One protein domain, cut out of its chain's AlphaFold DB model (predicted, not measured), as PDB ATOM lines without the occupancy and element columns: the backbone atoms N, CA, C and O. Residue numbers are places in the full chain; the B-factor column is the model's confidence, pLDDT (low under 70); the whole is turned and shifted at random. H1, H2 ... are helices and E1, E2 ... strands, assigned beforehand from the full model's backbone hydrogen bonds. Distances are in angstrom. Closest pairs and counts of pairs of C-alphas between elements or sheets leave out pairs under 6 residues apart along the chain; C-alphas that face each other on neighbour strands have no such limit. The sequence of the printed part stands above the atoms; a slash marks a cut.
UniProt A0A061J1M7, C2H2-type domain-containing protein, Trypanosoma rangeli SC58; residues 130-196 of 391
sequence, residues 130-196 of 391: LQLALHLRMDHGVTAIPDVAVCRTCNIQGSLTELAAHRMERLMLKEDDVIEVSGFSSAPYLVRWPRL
ATOM      1  N   LEU A 130     -39.617 -13.928  25.345       97.19
ATOM      2  CA  LEU A 130     -40.095 -15.281  25.049       97.19
ATOM      3  C   LEU A 130     -38.978 -16.325  25.167       97.19
ATOM      4  O   LEU A 130     -39.173 -17.368  25.785       97.19
ATOM      5  N   GLN A 131     -37.806 -16.038  24.597       96.81
ATOM      6  CA  GLN A 131     -36.660 -16.948  24.654       96.81
ATOM      7  C   GLN A 131     -36.124 -17.068  26.082       96.81
ATOM      8  O   GLN A 131     -35.803 -18.170  26.512       96.81
ATOM      9  N   LEU A 132     -36.088 -15.961  26.834       97.38
ATOM     10  CA  LEU A 132     -35.727 -15.998  28.250       97.38
ATOM     11  C   LEU A 132     -36.715 -16.856  29.058       97.38
ATOM     12  O   LEU A 132     -36.286 -17.672  29.864       97.38
ATOM     13  N   ALA A 133     -38.023 -16.696  28.849       97.81
ATOM     14  CA  ALA A 133     -39.040 -17.489  29.536       97.81
ATOM     15  C   ALA A 133     -38.906 -18.987  29.219       97.81
ATOM     16  O   ALA A 133     -38.944 -19.818  30.129       97.81
ATOM     17  N   LEU A 134     -38.694 -19.323  27.943       97.19
ATOM     18  CA  LEU A 134     -38.451 -20.694  27.501       97.19
ATOM     19  C   LEU A 134     -37.191 -21.270  28.162       97.19
ATOM     20  O   LEU A 134     -37.243 -22.362  28.718       97.19
ATOM     21  N   HIS A 135     -36.095 -20.511  28.182       97.00
ATOM     22  CA  HIS A 135     -34.844 -20.890  28.838       97.00
ATOM     23  C   HIS A 135     -35.012 -21.116  30.350       97.00
ATOM     24  O   HIS A 135     -34.601 -22.146  30.876       97.00
ATOM     25  N   LEU A 136     -35.688 -20.205  31.059       96.19
ATOM     26  CA  LEU A 136     -35.974 -20.359  32.491       96.19
ATOM     27  C   LEU A 136     -36.792 -21.630  32.777       96.19
ATOM     28  O   LEU A 136     -36.537 -22.318  33.763       96.19
ATOM     29  N   ARG A 137     -37.750 -21.980  31.914       96.25
ATOM     30  CA  ARG A 137     -38.530 -23.218  32.063       96.25
ATOM     31  C   ARG A 137     -37.708 -24.469  31.764       96.25
ATOM     32  O   ARG A 137     -37.726 -25.401  32.560       96.25
ATOM     33  N   MET A 138     -37.026 -24.495  30.624       95.12
ATOM     34  CA  MET A 138     -36.372 -25.697  30.103       95.12
ATOM     35  C   MET A 138     -35.055 -26.003  30.815       95.12
ATOM     36  O   MET A 138     -34.821 -27.147  31.196       95.12
ATOM     37  N   ASP A 139     -34.232 -24.980  31.037       94.25
ATOM     38  CA  ASP A 139     -32.865 -25.150  31.541       94.25
ATOM     39  C   ASP A 139     -32.778 -24.945  33.060       94.25
ATOM     40  O   ASP A 139     -31.903 -25.508  33.720       94.25
ATOM     41  N   HIS A 140     -33.713 -24.180  33.635       91.31
ATOM     42  CA  HIS A 140     -33.769 -23.919  35.076       91.31
ATOM     43  C   HIS A 140     -34.990 -24.519  35.786       91.31
ATOM     44  O   HIS A 140     -35.116 -24.367  37.000       91.31
ATOM     45  N   GLY A 141     -35.890 -25.203  35.071       92.75
ATOM     46  CA  GLY A 141     -37.048 -25.862  35.679       92.75
ATOM     47  C   GLY A 141     -38.039 -24.906  36.351       92.75
ATOM     48  O   GLY A 141     -38.761 -25.321  37.256       92.75
ATOM     49  N   VAL A 142     -38.080 -23.630  35.948       93.50
ATOM     50  CA  VAL A 142     -38.953 -22.617  36.563       93.50
ATOM     51  C   VAL A 142     -40.408 -22.853  36.155       93.50
ATOM     52  O   VAL A 142     -40.891 -22.325  35.152       93.50
ATOM     53  N   THR A 143     -41.140 -23.648  36.932       94.38
ATOM     54  CA  THR A 143     -42.541 -23.998  36.647       94.38
ATOM     55  C   THR A 143     -43.520 -22.856  36.904       94.38
ATOM     56  O   THR A 143     -44.609 -22.872  36.332       94.38
ATOM     57  N   ALA A 144     -43.123 -21.848  37.692       93.19
ATOM     58  CA  ALA A 144     -43.944 -20.676  38.004       93.19
ATOM     59  C   ALA A 144     -44.279 -19.815  36.772       93.19
ATOM     60  O   ALA A 144     -45.238 -19.048  36.795       93.19
ATOM     61  N   ILE A 145     -43.494 -19.927  35.695       95.44
ATOM     62  CA  ILE A 145     -43.765 -19.274  34.410       95.44
ATOM     63  C   ILE A 145     -44.738 -20.162  33.628       95.44
ATOM     64  O   ILE A 145     -44.331 -21.257  33.254       95.44
ATOM     65  N   PRO A 146     -45.982 -19.750  33.337       96.12
ATOM     66  CA  PRO A 146     -46.912 -20.551  32.540       96.12
ATOM     67  C   PRO A 146     -46.365 -20.873  31.141       96.12
ATOM     68  O   PRO A 146     -45.726 -20.033  30.507       96.12
ATOM     69  N   ASP A 147     -46.668 -22.064  30.620       97.75
ATOM     70  CA  ASP A 147     -46.332 -22.443  29.237       97.75
ATOM     71  C   ASP A 147     -47.351 -21.885  28.233       97.75
ATOM     72  O   ASP A 147     -48.002 -22.624  27.498       97.75
ATOM     73  N   VAL A 148     -47.580 -20.572  28.288       97.94
ATOM     74  CA  VAL A 148     -48.571 -19.883  27.460       97.94
ATOM     75  C   VAL A 148     -48.053 -18.501  27.080       97.94
ATOM     76  O   VAL A 148     -47.711 -17.683  27.939       97.94
ATOM     77  N   ALA A 149     -48.067 -18.213  25.784       98.25
ATOM     78  CA  ALA A 149     -47.763 -16.902  25.233       98.25
ATOM     79  C   ALA A 149     -48.796 -16.485  24.182       98.25
ATOM     80  O   ALA A 149     -49.500 -17.313  23.598       98.25
ATOM     81  N   VAL A 150     -48.878 -15.176  23.955       98.12
ATOM     82  CA  VAL A 150     -49.747 -14.562  22.950       98.12
ATOM     83  C   VAL A 150     -48.907 -13.639  22.081       98.12
ATOM     84  O   VAL A 150     -48.278 -12.706  22.580       98.12
ATOM     85  N   CYS A 151     -48.916 -13.865  20.771       97.69
ATOM     86  CA  CYS A 151     -48.409 -12.884  19.820       97.69
ATOM     87  C   CYS A 151     -49.474 -11.804  19.623       97.69
ATOM     88  O   CYS A 151     -50.518 -12.049  19.023       97.69
ATOM     89  N   ARG A 152     -49.232 -10.596  20.131       96.62
ATOM     90  CA  ARG A 152     -50.159  -9.458  20.038       96.62
ATOM     91  C   ARG A 152     -50.291  -8.917  18.614       96.62
ATOM     92  O   ARG A 152     -51.305  -8.299  18.311       96.62
ATOM     93  N   THR A 153     -49.317  -9.180  17.742       95.62
ATOM     94  CA  THR A 153     -49.355  -8.746  16.337       95.62
ATOM     95  C   THR A 153     -50.391  -9.523  15.524       95.62
ATOM     96  O   THR A 153     -51.170  -8.926  14.787       95.62
ATOM     97  N   CYS A 154     -50.425 -10.851  15.662       96.31
ATOM     98  CA  CYS A 154     -51.327 -11.731  14.905       96.31
ATOM     99  C   CYS A 154     -52.473 -12.318  15.750       96.31
ATOM    100  O   CYS A 154     -53.339 -13.009  15.218       96.31
ATOM    101  N   ASN A 155     -52.489 -12.034  17.056       97.06
ATOM    102  CA  ASN A 155     -53.437 -12.548  18.045       97.06
ATOM    103  C   ASN A 155     -53.480 -14.089  18.140       97.06
ATOM    104  O   ASN A 155     -54.517 -14.670  18.458       97.06
ATOM    105  N   ILE A 156     -52.355 -14.754  17.860       97.50
ATOM    106  CA  ILE A 156     -52.193 -16.203  18.033       97.50
ATOM    107  C   ILE A 156     -51.746 -16.489  19.467       97.50
ATOM    108  O   ILE A 156     -50.820 -15.856  19.979       97.50
ATOM    109  N   GLN A 157     -52.391 -17.468  20.095       98.25
ATOM    110  CA  GLN A 157     -52.048 -17.997  21.412       98.25
ATOM    111  C   GLN A 157     -51.570 -19.445  21.281       98.25
ATOM    112  O   GLN A 157     -52.112 -20.204  20.479       98.25
ATOM    113  N   GLY A 158     -50.591 -19.829  22.094       98.12
ATOM    114  CA  GLY A 158     -50.020 -21.175  22.112       98.12
ATOM    115  C   GLY A 158     -49.001 -21.343  23.237       98.12
ATOM    116  O   GLY A 158     -48.833 -20.453  24.076       98.12
ATOM    117  N   SER A 159     -48.321 -22.484  23.246       98.38
ATOM    118  CA  SER A 159     -47.186 -22.770  24.133       98.38
ATOM    119  C   SER A 159     -45.975 -21.885  23.823       98.38
ATOM    120  O   SER A 159     -45.870 -21.302  22.738       98.38
ATOM    121  N   LEU A 160     -45.011 -21.797  24.748       98.12
ATOM    122  CA  LEU A 160     -43.799 -21.007  24.500       98.12
ATOM    123  C   LEU A 160     -43.005 -21.545  23.305       98.12
ATOM    124  O   LEU A 160     -42.462 -20.761  22.528       98.12
ATOM    125  N   THR A 161     -42.972 -22.868  23.130       97.25
ATOM    126  CA  THR A 161     -42.291 -23.529  22.009       97.25
ATOM    127  C   THR A 161     -42.959 -23.209  20.672       97.25
ATOM    128  O   THR A 161     -42.272 -22.861  19.711       97.25
ATOM    129  N   GLU A 162     -44.293 -23.267  20.603       98.00
ATOM    130  CA  GLU A 162     -45.046 -22.910  19.391       98.00
ATOM    131  C   GLU A 162     -44.840 -21.439  19.024       98.00
ATOM    132  O   GLU A 162     -44.575 -21.120  17.865       98.00
ATOM    133  N   LEU A 163     -44.893 -20.537  20.010       97.69
ATOM    134  CA  LEU A 163     -44.682 -19.111  19.760       97.69
ATOM    135  C   LEU A 163     -43.221 -18.787  19.422       97.69
ATOM    136  O   LEU A 163     -42.965 -17.821  18.702       97.69
ATOM    137  N   ALA A 164     -42.256 -19.583  19.892       95.56
ATOM    138  CA  ALA A 164     -40.855 -19.437  19.506       95.56
ATOM    139  C   ALA A 164     -40.645 -19.821  18.035       95.56
ATOM    140  O   ALA A 164     -39.970 -19.088  17.309       95.56
ATOM    141  N   ALA A 165     -41.274 -20.906  17.574       94.94
ATOM    142  CA  ALA A 165     -41.282 -21.284  16.161       94.94
ATOM    143  C   ALA A 165     -41.990 -20.226  15.299       94.94
ATOM    144  O   ALA A 165     -41.424 -19.760  14.311       94.94
ATOM    145  N   HIS A 166     -43.166 -19.758  15.733       95.38
ATOM    146  CA  HIS A 166     -43.898 -18.667  15.082       95.38
ATOM    147  C   HIS A 166     -43.033 -17.409  14.919       95.38
ATOM    148  O   HIS A 166     -42.954 -16.833  13.834       95.38
ATOM    149  N   ARG A 167     -42.316 -17.006  15.975       93.75
ATOM    150  CA  ARG A 167     -41.385 -15.871  15.922       93.75
ATOM    151  C   ARG A 167     -40.297 -16.072  14.867       93.75
ATOM    152  O   ARG A 167     -39.951 -15.120  14.173       93.75
ATOM    153  N   MET A 168     -39.733 -17.276  14.755       91.25
ATOM    154  CA  MET A 168     -38.698 -17.562  13.753       91.25
ATOM    155  C   MET A 168     -39.234 -17.395  12.329       91.25
ATOM    156  O   MET A 168     -38.573 -16.765  11.505       91.25
ATOM    157  N   GLU A 169     -40.443 -17.883  12.048       92.31
ATOM    158  CA  GLU A 169     -41.099 -17.694  10.747       92.31
ATOM    159  C   GLU A 169     -41.275 -16.206  10.416       92.31
ATOM    160  O   GLU A 169     -40.999 -15.766   9.300       92.31
ATOM    161  N   ARG A 170     -41.660 -15.402  11.406       91.19
ATOM    162  CA  ARG A 170     -41.926 -13.966  11.247       91.19
ATOM    163  C   ARG A 170     -40.651 -13.138  11.090       91.19
ATOM    164  O   ARG A 170     -40.588 -12.252  10.236       91.19
ATOM    165  N   LEU A 171     -39.576 -13.511  11.786       86.19
ATOM    166  CA  LEU A 171     -38.244 -12.936  11.567       86.19
ATOM    167  C   LEU A 171     -37.731 -13.173  10.141       86.19
ATOM    168  O   LEU A 171     -37.099 -12.282   9.567       86.19
ATOM    169  N   MET A 172     -38.019 -14.332   9.538       86.38
ATOM    170  CA  MET A 172     -37.669 -14.597   8.134       86.38
ATOM    171  C   MET A 172     -38.406 -13.669   7.167       86.38
ATOM    172  O   MET A 172     -37.853 -13.281   6.134       86.38
ATOM    173  N   LEU A 173     -39.623 -13.261   7.531       88.50
ATOM    174  CA  LEU A 173     -40.423 -12.275   6.805       88.50
ATOM    175  C   LEU A 173     -40.013 -10.822   7.110       88.50
ATOM    176  O   LEU A 173     -40.518  -9.905   6.467       88.50
ATOM    177  N   LYS A 174     -39.043 -10.609   8.015       85.75
ATOM    178  CA  LYS A 174     -38.606  -9.295   8.523       85.75
ATOM    179  C   LYS A 174     -39.736  -8.509   9.192       85.75
ATOM    180  O   LYS A 174     -39.764  -7.282   9.115       85.75
ATOM    181  N   GLU A 175     -40.661  -9.219   9.821       86.62
ATOM    182  CA  GLU A 175     -41.744  -8.628  10.594       86.62
ATOM    183  C   GLU A 175     -41.407  -8.723  12.082       86.62
ATOM    184  O   GLU A 175     -41.037  -9.787  12.581       86.62
ATOM    185  N   ASP A 176     -41.520  -7.596  12.785       83.19
ATOM    186  CA  ASP A 176     -41.337  -7.553  14.231       83.19
ATOM    187  C   ASP A 176     -42.645  -7.947  14.923       83.19
ATOM    188  O   ASP A 176     -43.702  -7.356  14.678       83.19
ATOM    189  N   ASP A 177     -42.564  -8.927  15.822       89.88
ATOM    190  CA  ASP A 177     -43.707  -9.382  16.603       89.88
ATOM    191  C   ASP A 177     -43.582  -9.036  18.079       89.88
ATOM    192  O   ASP A 177     -42.529  -9.190  18.704       89.88
ATOM    193  N   VAL A 178     -44.708  -8.617  18.653       93.56
ATOM    194  CA  VAL A 178     -44.836  -8.360  20.085       93.56
ATOM    195  C   VAL A 178     -45.425  -9.606  20.732       93.56
ATOM    196  O   VAL A 178     -46.632  -9.830  20.673       93.56
ATOM    197  N   ILE A 179     -44.572 -10.439  21.328       96.00
ATOM    198  CA  ILE A 179     -44.999 -11.656  22.026       96.00
ATOM    199  C   ILE A 179     -44.974 -11.418  23.533       96.00
ATOM    200  O   ILE A 179     -43.934 -11.103  24.109       96.00
ATOM    201  N   GLU A 180     -46.130 -11.602  24.160       96.62
ATOM    202  CA  GLU A 180     -46.323 -11.490  25.600       96.62
ATOM    203  C   GLU A 180     -46.418 -12.886  26.219       96.62
ATOM    204  O   GLU A 180     -47.214 -13.722  25.784       96.62
ATOM    205  N   VAL A 181     -45.608 -13.141  27.245       96.88
ATOM    206  CA  VAL A 181     -45.650 -14.388  28.016       96.88
ATOM    207  C   VAL A 181     -46.547 -14.170  29.228       96.88
ATOM    208  O   VAL A 181     -46.277 -13.306  30.063       96.88
ATOM    209  N   SER A 182     -47.626 -14.943  29.327       93.56
ATOM    210  CA  SER A 182     -48.645 -14.731  30.358       93.56
ATOM    211  C   SER A 182     -48.060 -14.946  31.754       93.56
ATOM    212  O   SER A 182     -47.502 -16.001  32.030       93.56
ATOM    213  N   GLY A 183     -48.196 -13.963  32.650       90.38
ATOM    214  CA  GLY A 183     -47.722 -14.068  34.037       90.38
ATOM    215  C   GLY A 183     -46.203 -13.951  34.225       90.38
ATOM    216  O   GLY A 183     -45.724 -14.106  35.347       90.38
ATOM    217  N   PHE A 184     -45.442 -13.651  33.169       94.25
ATOM    218  CA  PHE A 184     -43.994 -13.462  33.237       94.25
ATOM    219  C   PHE A 184     -43.619 -11.989  33.060       94.25
ATOM    220  O   PHE A 184     -43.997 -11.361  32.075       94.25
ATOM    221  N   SER A 185     -42.827 -11.452  33.989       92.81
ATOM    222  CA  SER A 185     -42.180 -10.146  33.828       92.81
ATOM    223  C   SER A 185     -40.693 -10.355  33.555       92.81
ATOM    224  O   SER A 185     -39.979 -10.968  34.350       92.81
ATOM    225  N   SER A 186     -40.224  -9.838  32.419       93.69
ATOM    226  CA  SER A 186     -38.811  -9.863  32.030       93.69
ATOM    227  C   SER A 186     -38.007  -8.699  32.616       93.69
ATOM    228  O   SER A 186     -36.778  -8.712  32.553       93.69
ATOM    229  N   ALA A 187     -38.676  -7.711  33.215       92.62
ATOM    230  CA  ALA A 187     -38.071  -6.511  33.787       92.62
ATOM    231  C   ALA A 187     -36.936  -6.783  34.801       92.62
ATOM    232  O   ALA A 187     -35.901  -6.113  34.718       92.62
ATOM    233  N   PRO A 188     -37.029  -7.781  35.705       91.00
ATOM    234  CA  PRO A 188     -35.927  -8.125  36.608       91.00
ATOM    235  C   PRO A 188     -34.645  -8.582  35.899       91.00
ATOM    236  O   PRO A 188     -33.560  -8.477  36.462       91.00
ATOM    237  N   TYR A 189     -34.772  -9.075  34.667       92.88
ATOM    238  CA  TYR A 189     -33.677  -9.621  33.869       92.88
ATOM    239  C   TYR A 189     -33.121  -8.611  32.865       92.88
ATOM    240  O   TYR A 189     -32.166  -8.926  32.157       92.88
ATOM    241  N   LEU A 190     -33.706  -7.413  32.765       92.88
ATOM    242  CA  LEU A 190     -33.261  -6.405  31.812       92.88
ATOM    243  C   LEU A 190     -31.814  -5.988  32.114       92.88
ATOM    244  O   LEU A 190     -31.500  -5.479  33.193       92.88
ATOM    245  N   VAL A 191     -30.939  -6.182  31.131       87.62
ATOM    246  CA  VAL A 191     -29.531  -5.803  31.186       87.62
ATOM    247  C   VAL A 191     -29.434  -4.292  31.279       87.62
ATOM    248  O   VAL A 191     -29.942  -3.553  30.434       87.62
ATOM    249  N   ARG A 192     -28.729  -3.832  32.308       79.56
ATOM    250  CA  ARG A 192     -28.286  -2.445  32.372       79.56
ATOM    251  C   ARG A 192     -27.153  -2.225  31.393       79.56
ATOM    252  O   ARG A 192     -26.242  -3.045  31.302       79.56
ATOM    253  N   TRP A 193     -27.181  -1.083  30.721       70.75
ATOM    254  CA  TRP A 193     -26.002  -0.616  30.013       70.75
ATOM    255  C   TRP A 193     -24.867  -0.413  31.032       70.75
ATOM    256  O   TRP A 193     -25.098   0.206  32.078       70.75
ATOM    257  N   PRO A 194     -23.658  -0.942  30.778       64.12
ATOM    258  CA  PRO A 194     -22.518  -0.682  31.644       64.12
ATOM    259  C   PRO A 194     -22.255   0.824  31.655       64.12
ATOM    260  O   PRO A 194     -22.148   1.431  30.592       64.12
ATOM    261  N   ARG A 195     -22.174   1.445  32.838       61.66
ATOM    262  CA  ARG A 195     -21.874   2.880  32.954       61.66
ATOM    263  C   ARG A 195     -20.530   3.152  32.287       61.66
ATOM    264  O   ARG A 195     -19.479   2.889  32.862       61.66
ATOM    265  N   LEU A 196     -20.567   3.649  31.055       61.81
ATOM    266  CA  LEU A 196     -19.361   4.088  30.376       61.81
ATOM    267  C   LEU A 196     -18.951   5.423  30.990       61.81
ATOM    268  O   LEU A 196     -19.828   6.249  31.268       61.81
TER     269      LEU A 196
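What this domain is: This is residues 130 to 196 of the 391 residues of the protein "C2H2-type domain-containing protein" of Trypanosoma rangeli SC58 (UniProt A0A061J1M7). Two helices pack on one face of a small three-stranded sheet: H1 with its residues 130 to 134, and H2 running along the strands. Residues 168 to 174, of which 168 to 172 belong to H2, stick out, and so does a tail of residues 190 to 196. The printed part has 67 residues, with two named helices and three named strands in the order H1, E1, E2, H2, E3; the sheet, E2 E1 E3, is antiparallel. The class is mixed, with under half of the residues in named elements. The whole is only just compact, close to loose, with a radius of gyration of the C-alphas of 13.1 A and spans of 36 by 32 by 18 A.

How they stand to each other: H1, residues 130 to 138, is on the sheet; its closest C-alphas to E3, residues 179 to 181, are Leu 130 and Val 181, 6.4 A apart. E1, residues 149 to 151, and E2, residues 156 to 158, form a hairpin, with N 149 and O 158 at 2.9 A, within hydrogen-bond range. E1 and E3 are antiparallel neighbours, with N 150 and O 180 at 2.9 A, within hydrogen-bond range. E2 and E3 are apart. H2, residues 160 to 172, is on the sheet at a height of 9.8 A, at 11 degrees to E1 on the local plane. The arrangement is two layers, helices on one face of a sheet: H1 and H2 make one layer and the sheet E2 E1 E3 the other. H2 touches H1 with residues 160 to 164 alone; the closest C-alphas, Leu 134 and Leu 160, are 6.1 A apart. Their lines stand at a shallow tilt of 34.7 degrees, only just short of steep, opposite ways. E2, H2 and E3 form a split strand-helix-strand unit, two strands running the same way with E1 between them, and its crossover is right-handed. In H1 and H2 every O i to N i+4 pair is within hydrogen-bond range.

Where its parts are: H1 begins at C-alpha 130 (-40.095, -15.281, 25.049) and is 12.2 A long from first to last C-alpha. H2 is 18.6 A long and ends at C-alpha 172 (-37.669, -14.597, 8.134). E1 and E2 are 6.8 A long, and E3 is 6.6 A, ending at C-alpha 181 (-45.650, -14.388, 28.016).

The domain as a whole: The two C-alphas farthest apart, Gly 158 and Leu 196, are 40.6 A apart. The printed part has no cut, and no link is long. Residues 182 to 196 hold no named element. The mean pLDDT of the printed part is 92.3, and residues 194 to 196 are under 70.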